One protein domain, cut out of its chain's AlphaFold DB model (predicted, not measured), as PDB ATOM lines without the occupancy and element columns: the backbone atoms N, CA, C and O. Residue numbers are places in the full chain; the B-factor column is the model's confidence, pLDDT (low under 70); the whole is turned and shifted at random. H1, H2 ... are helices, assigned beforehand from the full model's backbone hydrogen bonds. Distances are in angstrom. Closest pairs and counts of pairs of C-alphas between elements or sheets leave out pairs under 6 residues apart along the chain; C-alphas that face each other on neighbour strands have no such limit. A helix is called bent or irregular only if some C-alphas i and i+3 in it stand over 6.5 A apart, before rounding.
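What this domain is: This is residues 12 to 63 of the 64 residues of the protein "Amidotransferase" of gamma proteobacterium symbiont of Ctena orbiculata (UniProt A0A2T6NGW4). One long helix, H3, makes an arm that reaches away from a small head, in which the two shorter helices H1 and H2 touch. H3 touches neither of them, and its residues 46 to 61 stick out, as do residues 62 and 63 after it; in the head, residues 27 to 32 of the long link from H1 to H2 stick out as a loop. The printed part has 52 residues with three named helices, H1, H2 and H3 along the chain, and no named strand; the class is all helix. The whole is only just extended, close to loose, with a radius of gyration of the C-alphas of 14.9 A, and it is elongated, spanning 43 by 22 by 21 A.

How they stand to each other: The longest helix, H3, residues 42 to 61, touches no helix. H2, residues 34 to 38, comes before it in the chain, and a tight link of 3 residues joins the two, yet H2 and H3 are apart, with no C-alpha of the one within 8 A of the other. H1, residues 12 to 20, is apart from H3 as well. H1 and H2 touch, with 4 pairs of C-alphas within 8 A. Their closest C-alphas are those of Val 18 and Glu 34, 6.5 A apart, and their centres are 10.2 A apart. In H1, H2 and H3 every pair of backbone O of residue i and N of residue i+4 is within hydrogen-bond range. None of the three helices is bent or irregular.

Where its parts are: H3 has 20 residues and measures 28.7 A from its first to its last C-alpha, from Gln 42 at (-11.054, 15.590, -25.663) to Glu 61 at (-15.545, 37.573, -7.713). H2 has 5 residues, Glu 34 to Leu 38, and is 6.2 A long between its first and last C-alphas. H1 has 9 residues, Ser 12 to Asn 20, and measures 12.3 A in the same way; its C-alpha 12 is at (-5.925, 22.984, -31.723).

The domain as a whole: The two C-alphas farthest apart are those of Asp 27 and Glu 61, at 43.1 A. The C-alphas of the first and last printed residues, Ser 12 and Ser 63, are 30.9 A apart. The printed part runs from residue 12 to residue 63 of a full chain of 64 residues and has no cut. The link from H1 to H2 is long, with 13 residues, 21 to 33, and their C-alphas lie 12 to 19 A from the mean of the C-alphas. The mean pLDDT of the printed part is 97.3, and no printed residue is under 70.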
ATOM      1  N   SER A  12      -6.483  22.190 -30.621       98.44
ATOM      2  CA  SER A  12      -5.925  22.984 -31.723       98.44
ATOM      3  C   SER A  12      -4.647  23.714 -31.317       98.44
ATOM      4  O   SER A  12      -3.695  23.730 -32.092       98.44
ATOM      5  N   SER A  13      -4.589  24.273 -30.105       98.25
ATOM      6  CA  SER A  13      -3.371  24.931 -29.615       98.25
ATOM      7  C   SER A  13      -2.235  23.942 -29.342       98.25
ATOM      8  O   SER A  13      -1.102  24.240 -29.691       98.25
ATOM      9  N   ALA A  14      -2.523  22.746 -28.809       98.31
ATOM     10  CA  ALA A  14      -1.522  21.699 -28.611       98.31
ATOM     11  C   ALA A  14      -0.906  21.273 -29.950       98.31
ATOM     12  O   ALA A  14       0.313  21.209 -30.081       98.31
ATOM     13  N   LYS A  15      -1.749  21.085 -30.975       98.50
ATOM     14  CA  LYS A  15      -1.291  20.825 -32.340       98.50
ATOM     15  C   LYS A  15      -0.416  21.957 -32.880       98.50
ATOM     16  O   LYS A  15       0.659  21.685 -33.399       98.50
ATOM     17  N   ALA A  16      -0.840  23.208 -32.717       98.56
ATOM     18  CA  ALA A  16      -0.057  24.355 -33.166       98.56
ATOM     19  C   ALA A  16       1.302  24.448 -32.450       98.56
ATOM     20  O   ALA A  16       2.299  24.753 -33.096       98.56
ATOM     21  N   ILE A  17       1.365  24.156 -31.147       98.06
ATOM     22  CA  ILE A  17       2.623  24.128 -30.385       98.06
ATOM     23  C   ILE A  17       3.568  23.079 -30.969       98.06
ATOM     24  O   ILE A  17       4.699  23.407 -31.309       98.06
ATOM     25  N   VAL A  18       3.092  21.846 -31.159       98.31
ATOM     26  CA  VAL A  18       3.893  20.780 -31.776       98.31
ATOM     27  C   VAL A  18       4.368  21.182 -33.172       98.31
ATOM     28  O   VAL A  18       5.534  21.000 -33.496       98.31
ATOM     29  N   GLU A  19       3.496  21.755 -34.003       98.38
ATOM     30  CA  GLU A  19       3.848  22.142 -35.373       98.38
ATOM     31  C   GLU A  19       4.918  23.237 -35.434       98.38
ATOM     32  O   GLU A  19       5.784  23.179 -36.305       98.38
ATOM     33  N   ASN A  20       4.870  24.215 -34.525       98.38
ATOM     34  CA  ASN A  20       5.796  25.351 -34.523       98.38
ATOM     35  C   ASN A  20       7.083  25.090 -33.725       98.38
ATOM     36  O   ASN A  20       8.079  25.764 -33.970       98.38
ATOM     37  N   CYS A  21       7.074  24.122 -32.806       97.25
ATOM     38  CA  CYS A  21       8.194  23.811 -31.915       97.25
ATOM     39  C   CYS A  21       8.679  22.359 -32.060       97.25
ATOM     40  O   CYS A  21       9.286  21.820 -31.138       97.25
ATOM     41  N   ARG A  22       8.415  21.699 -33.198       96.69
ATOM     42  CA  ARG A  22       8.766  20.280 -33.405       96.69
ATOM     43  C   ARG A  22      10.248  19.995 -33.151       96.69
ATOM     44  O   ARG A  22      10.571  18.974 -32.558       96.69
ATOM     45  N   ASP A  23      11.125  20.913 -33.547       97.12
ATOM     46  CA  ASP A  23      12.578  20.775 -33.388       97.12
ATOM     47  C   ASP A  23      13.039  20.838 -31.915       97.12
ATOM     48  O   ASP A  23      14.169  20.465 -31.604       97.12
ATOM     49  N   GLU A  24      12.172  21.277 -30.995       97.19
ATOM     50  CA  GLU A  24      12.431  21.307 -29.550       97.19
ATOM     51  C   GLU A  24      12.010  20.003 -28.842       97.19
ATOM     52  O   GLU A  24      12.381  19.777 -27.687       97.19
ATOM     53  N   LEU A  25      11.268  19.116 -29.522       97.12
ATOM     54  CA  LEU A  25      10.819  17.820 -28.996       97.12
ATOM     55  C   LEU A  25      11.933  16.765 -29.091       97.12
ATOM     56  O   LEU A  25      11.862  15.814 -29.868       97.12
ATOM     57  N   VAL A  26      12.988  16.960 -28.300       96.62
ATOM     58  CA  VAL A  26      14.147  16.059 -28.192       96.62
ATOM     59  C   VAL A  26      14.017  15.092 -27.011       96.62
ATOM     60  O   VAL A  26      13.235  15.319 -26.089       96.62
ATOM     61  N   ASP A  27      14.834  14.037 -26.988       96.31
ATOM     62  CA  ASP A  27      14.879  13.105 -25.859       96.31
ATOM     63  C   ASP A  27      15.201  13.831 -24.542       96.31
ATOM     64  O   ASP A  27      16.256  14.449 -24.369       96.31
ATOM     65  N   GLY A  28      14.299  13.715 -23.570       97.19
ATOM     66  CA  GLY A  28      14.462  14.326 -22.261       97.19
ATOM     67  C   GLY A  28      13.524  13.718 -21.230       97.19
ATOM     68  O   GLY A  28      12.423  13.286 -21.543       97.19
ATOM     69  N   LYS A  29      13.940  13.716 -19.957       97.69
ATOM     70  CA  LYS A  29      13.190  13.078 -18.855       97.69
ATOM     71  C   LYS A  29      11.727  13.536 -18.746       97.69
ATOM     72  O   LYS A  29      10.883  12.767 -18.299       97.69
ATOM     73  N   TYR A  30      11.461  14.794 -19.088       97.56
ATOM     74  CA  TYR A  30      10.143  15.422 -18.988       97.56
ATOM     75  C   TYR A  30       9.657  15.988 -20.328       97.56
ATOM     76  O   TYR A  30       8.692  16.746 -20.345       97.56
ATOM     77  N   ILE A  31      10.331  15.645 -21.431       97.62
ATOM     78  CA  ILE A  31       9.903  16.029 -22.777       97.62
ATOM     79  C   ILE A  31       9.081  14.868 -23.323       97.62
ATOM     80  O   ILE A  31       9.554  13.735 -23.385       97.62
ATOM     81  N   GLN A  32       7.824  15.145 -23.645       97.56
ATOM     82  CA  GLN A  32       6.924  14.173 -24.254       97.56
ATOM     83  C   GLN A  32       7.154  14.114 -25.763       97.56
ATOM     84  O   GLN A  32       7.549  15.106 -26.375       97.56
ATOM     85  N   THR A  33       6.855  12.965 -26.366       97.81
ATOM     86  CA  THR A  33       6.868  12.845 -27.825       97.81
ATOM     87  C   THR A  33       5.691  13.602 -28.451       97.81
ATOM     88  O   THR A  33       4.686  13.881 -27.791       97.81
ATOM     89  N   GLU A  34       5.784  13.906 -29.750       97.69
ATOM     90  CA  GLU A  34       4.662  14.466 -30.524       97.69
ATOM     91  C   GLU A  34       3.404  13.583 -30.414       97.69
ATOM     92  O   GLU A  34       2.305  14.097 -30.203       97.69
ATOM     93  N   GLU A  35       3.564  12.259 -30.488       97.50
ATOM     94  CA  GLU A  35       2.457  11.309 -30.352       97.50
ATOM     95  C   GLU A  35       1.806  11.393 -28.967       97.50
ATOM     96  O   GLU A  35       0.582  11.521 -28.870       97.50
ATOM     97  N   ASP A  36       2.606  11.411 -27.899       97.50
ATOM     98  CA  ASP A  36       2.092  11.513 -26.532       97.50
ATOM     99  C   ASP A  36       1.290  12.802 -26.326       97.50
ATOM    100  O   ASP A  36       0.182  12.758 -25.786       97.50
ATOM    101  N   ILE A  37       1.810  13.943 -26.796       97.44
ATOM    102  CA  ILE A  37       1.144  15.250 -26.676       97.44
ATOM    103  C   ILE A  37      -0.198  15.244 -27.422       97.44
ATOM    104  O   ILE A  37      -1.216  15.697 -26.889       97.44
ATOM    105  N   LEU A  38      -0.224  14.722 -28.651       97.75
ATOM    106  CA  LEU A  38      -1.409  14.769 -29.512       97.75
ATOM    107  C   LEU A  38      -2.428  13.655 -29.224       97.75
ATOM    108  O   LEU A  38      -3.581  13.768 -29.643       97.75
ATOM    109  N   SER A  39      -2.049  12.622 -28.466       98.00
ATOM    110  CA  SER A  39      -2.942  11.533 -28.044       98.00
ATOM    111  C   SER A  39      -3.936  11.924 -26.937       98.00
ATOM    112  O   SER A  39      -4.852  11.158 -26.616       98.00
ATOM    113  N   ALA A  40      -3.792  13.119 -26.352       97.19
ATOM    114  CA  ALA A  40      -4.657  13.600 -25.283       97.19
ATOM    115  C   ALA A  40      -6.140  13.605 -25.695       97.19
ATOM    116  O   ALA A  40      -6.554  14.198 -26.694       97.19
ATOM    117  N   SER A  41      -6.978  12.961 -24.878       97.88
ATOM    118  CA  SER A  41      -8.410  12.870 -25.158       97.88
ATOM    119  C   SER A  41      -9.113  14.225 -25.042       97.88
ATOM    120  O   SER A  41      -8.774  15.067 -24.209       97.88
ATOM    121  N   GLN A  42     -10.211  14.394 -25.783       97.69
ATOM    122  CA  GLN A  42     -11.054  15.590 -25.663       97.69
ATOM    123  C   GLN A  42     -11.644  15.790 -24.259       97.69
ATOM    124  O   GLN A  42     -11.992  16.908 -23.889       97.69
ATOM    125  N   ALA A  43     -11.775  14.719 -23.471       98.25
ATOM    126  CA  ALA A  43     -12.214  14.826 -22.085       98.25
ATOM    127  C   ALA A  43     -11.180  15.558 -21.221       98.25
ATOM    128  O   ALA A  43     -11.569  16.396 -20.416       98.25
ATOM    129  N   LEU A  44      -9.885  15.307 -21.442       97.69
ATOM    130  CA  LEU A  44      -8.810  15.940 -20.678       97.69
ATOM    131  C   LEU A  44      -8.764  17.455 -20.917       97.69
ATOM    132  O   LEU A  44      -8.735  18.216 -19.951       97.69
ATOM    133  N   TYR A  45      -8.858  17.889 -22.180       98.44
ATOM    134  CA  TYR A  45      -8.946  19.315 -22.523       98.44
ATOM    135  C   TYR A  45     -10.147  19.988 -21.848       98.44
ATOM    136  O   TYR A  45     -10.005  21.034 -21.217       98.44
ATOM    137  N   ARG A  46     -11.328  19.351 -21.892       98.50
ATOM    138  CA  ARG A  46     -12.520  19.872 -21.202       98.50
ATOM    139  C   ARG A  46     -12.300  20.022 -19.700       98.50
ATOM    140  O   ARG A  46     -12.718  21.029 -19.136       98.50
ATOM    141  N   THR A  47     -11.649  19.054 -19.058       98.56
ATOM    142  CA  THR A  47     -11.355  19.110 -17.623       98.56
ATOM    143  C   THR A  47     -10.462  20.301 -17.274       98.56
ATOM    144  O   THR A  47     -10.834  21.091 -16.408       98.56
ATOM    145  N   ILE A  48      -9.323  20.477 -17.956       98.38
ATOM    146  CA  ILE A  48      -8.401  21.581 -17.641       98.38
ATOM    147  C   ILE A  48      -9.003  22.951 -17.983       98.38
ATOM    148  O   ILE A  48      -8.872  23.886 -17.196       98.38
ATOM    149  N   ASN A  49      -9.755  23.062 -19.083       98.69
ATOM    150  CA  ASN A  49     -10.403  24.320 -19.459       98.69
ATOM    151  C   ASN A  49     -11.549  24.678 -18.497       98.69
ATOM    152  O   ASN A  49     -11.748  25.854 -18.195       98.69
ATOM    153  N   SER A  50     -12.278  23.685 -17.971       98.69
ATOM    154  CA  SER A  50     -13.276  23.923 -16.918       98.69
ATOM    155  C   SER A  50     -12.615  24.453 -15.649       98.69
ATOM    156  O   SER A  50     -13.114  25.409 -15.061       98.69
ATOM    157  N   LEU A  51     -11.464  23.897 -15.261       98.50
ATOM    158  CA  LEU A  51     -10.706  24.404 -14.118       98.50
ATOM    159  C   LEU A  51     -10.203  25.836 -14.359       98.50
ATOM    160  O   LEU A  51     -10.251  26.666 -13.453       98.50
ATOM    161  N   MET A  52      -9.774  26.162 -15.581       98.31
ATOM    162  CA  MET A  52      -9.424  27.538 -15.933       98.31
ATOM    163  C   MET A  52     -10.618  28.485 -15.743       98.31
ATOM    164  O   MET A  52     -10.465  29.564 -15.169       98.31
ATOM    165  N   ALA A  53     -11.818  28.079 -16.169       98.38
ATOM    166  CA  ALA A  53     -13.034  28.864 -15.966       98.38
ATOM    167  C   ALA A  53     -13.347  29.079 -14.473       98.38
ATOM    168  O   ALA A  53     -13.757  30.173 -14.087       98.38
ATOM    169  N   ASP A  54     -13.106  28.080 -13.620       98.25
ATOM    170  CA  ASP A  54     -13.262  28.195 -12.163       98.25
ATOM    171  C   ASP A  54     -12.307  29.231 -11.568       98.25
ATOM    172  O   ASP A  54     -12.728  30.088 -10.788       98.25
ATOM    173  N   ILE A  55     -11.038  29.210 -11.985       97.62
ATOM    174  CA  ILE A  55     -10.036  30.191 -11.548       97.62
ATOM    175  C   ILE A  55     -10.434  31.601 -11.986       97.62
ATOM    176  O   ILE A  55     -10.354  32.535 -11.188       97.62
ATOM    177  N   LEU A  56     -10.890  31.773 -13.230       97.50
ATOM    178  CA  LEU A  56     -11.347  33.074 -13.723       97.50
ATOM    179  C   LEU A  56     -12.558  33.583 -12.939       97.50
ATOM    180  O   LEU A  56     -12.578  34.755 -12.566       97.50
ATOM    181  N   ARG A  57     -13.536  32.717 -12.638       98.06
ATOM    182  CA  ARG A  57     -14.685  33.074 -11.790       98.06
ATOM    183  C   ARG A  57     -14.236  33.537 -10.412       98.06
ATOM    184  O   ARG A  57     -14.598  34.635 -10.002       98.06
ATOM    185  N   TYR A  58     -13.379  32.756  -9.757       97.44
ATOM    186  CA  TYR A  58     -12.832  33.106  -8.450       97.44
ATOM    187  C   TYR A  58     -12.128  34.469  -8.471       97.44
ATOM    188  O   TYR A  58     -12.367  35.306  -7.602       97.44
ATOM    189  N   LEU A  59     -11.282  34.726  -9.471       96.44
ATOM    190  CA  LEU A  59     -10.580  36.003  -9.582       96.44
ATOM    191  C   LEU A  59     -11.552  37.166  -9.783       96.44
ATOM    192  O   LEU A  59     -11.409  38.182  -9.112       96.44
ATOM    193  N   LEU A  60     -12.546  37.024 -10.662       96.62
ATOM    194  CA  LEU A  60     -13.522  38.083 -10.939       96.62
ATOM    195  C   LEU A  60     -14.387  38.415  -9.719       96.62
ATOM    196  O   LEU A  60     -14.673  39.584  -9.470       96.62
ATOM    197  N   GLU A  61     -14.773  37.402  -8.946       95.88
ATOM    198  CA  GLU A  61     -15.545  37.573  -7.713       95.88
ATOM    199  C   GLU A  61     -14.732  38.261  -6.607       95.88
ATOM    200  O   GLU A  61     -15.285  39.063  -5.856       95.88
ATOM    201  N   ASN A  62     -13.421  38.006  -6.540       89.69
ATOM    202  CA  ASN A  62     -12.521  38.542  -5.510       89.69
ATOM    203  C   ASN A  62     -11.712  39.773  -5.962       89.69
ATOM    204  O   ASN A  62     -10.801  40.203  -5.260       89.69
ATOM    205  N   SER A  63     -12.022  40.347  -7.129       81.19
ATOM    206  CA  SER A  63     -11.384  41.573  -7.647       81.19
ATOM    207  C   SER A  63     -12.110  42.865  -7.233       81.19
ATOM    208  O   SER A  63     -11.898  43.904  -7.859       81.19
TER     209      SER A  63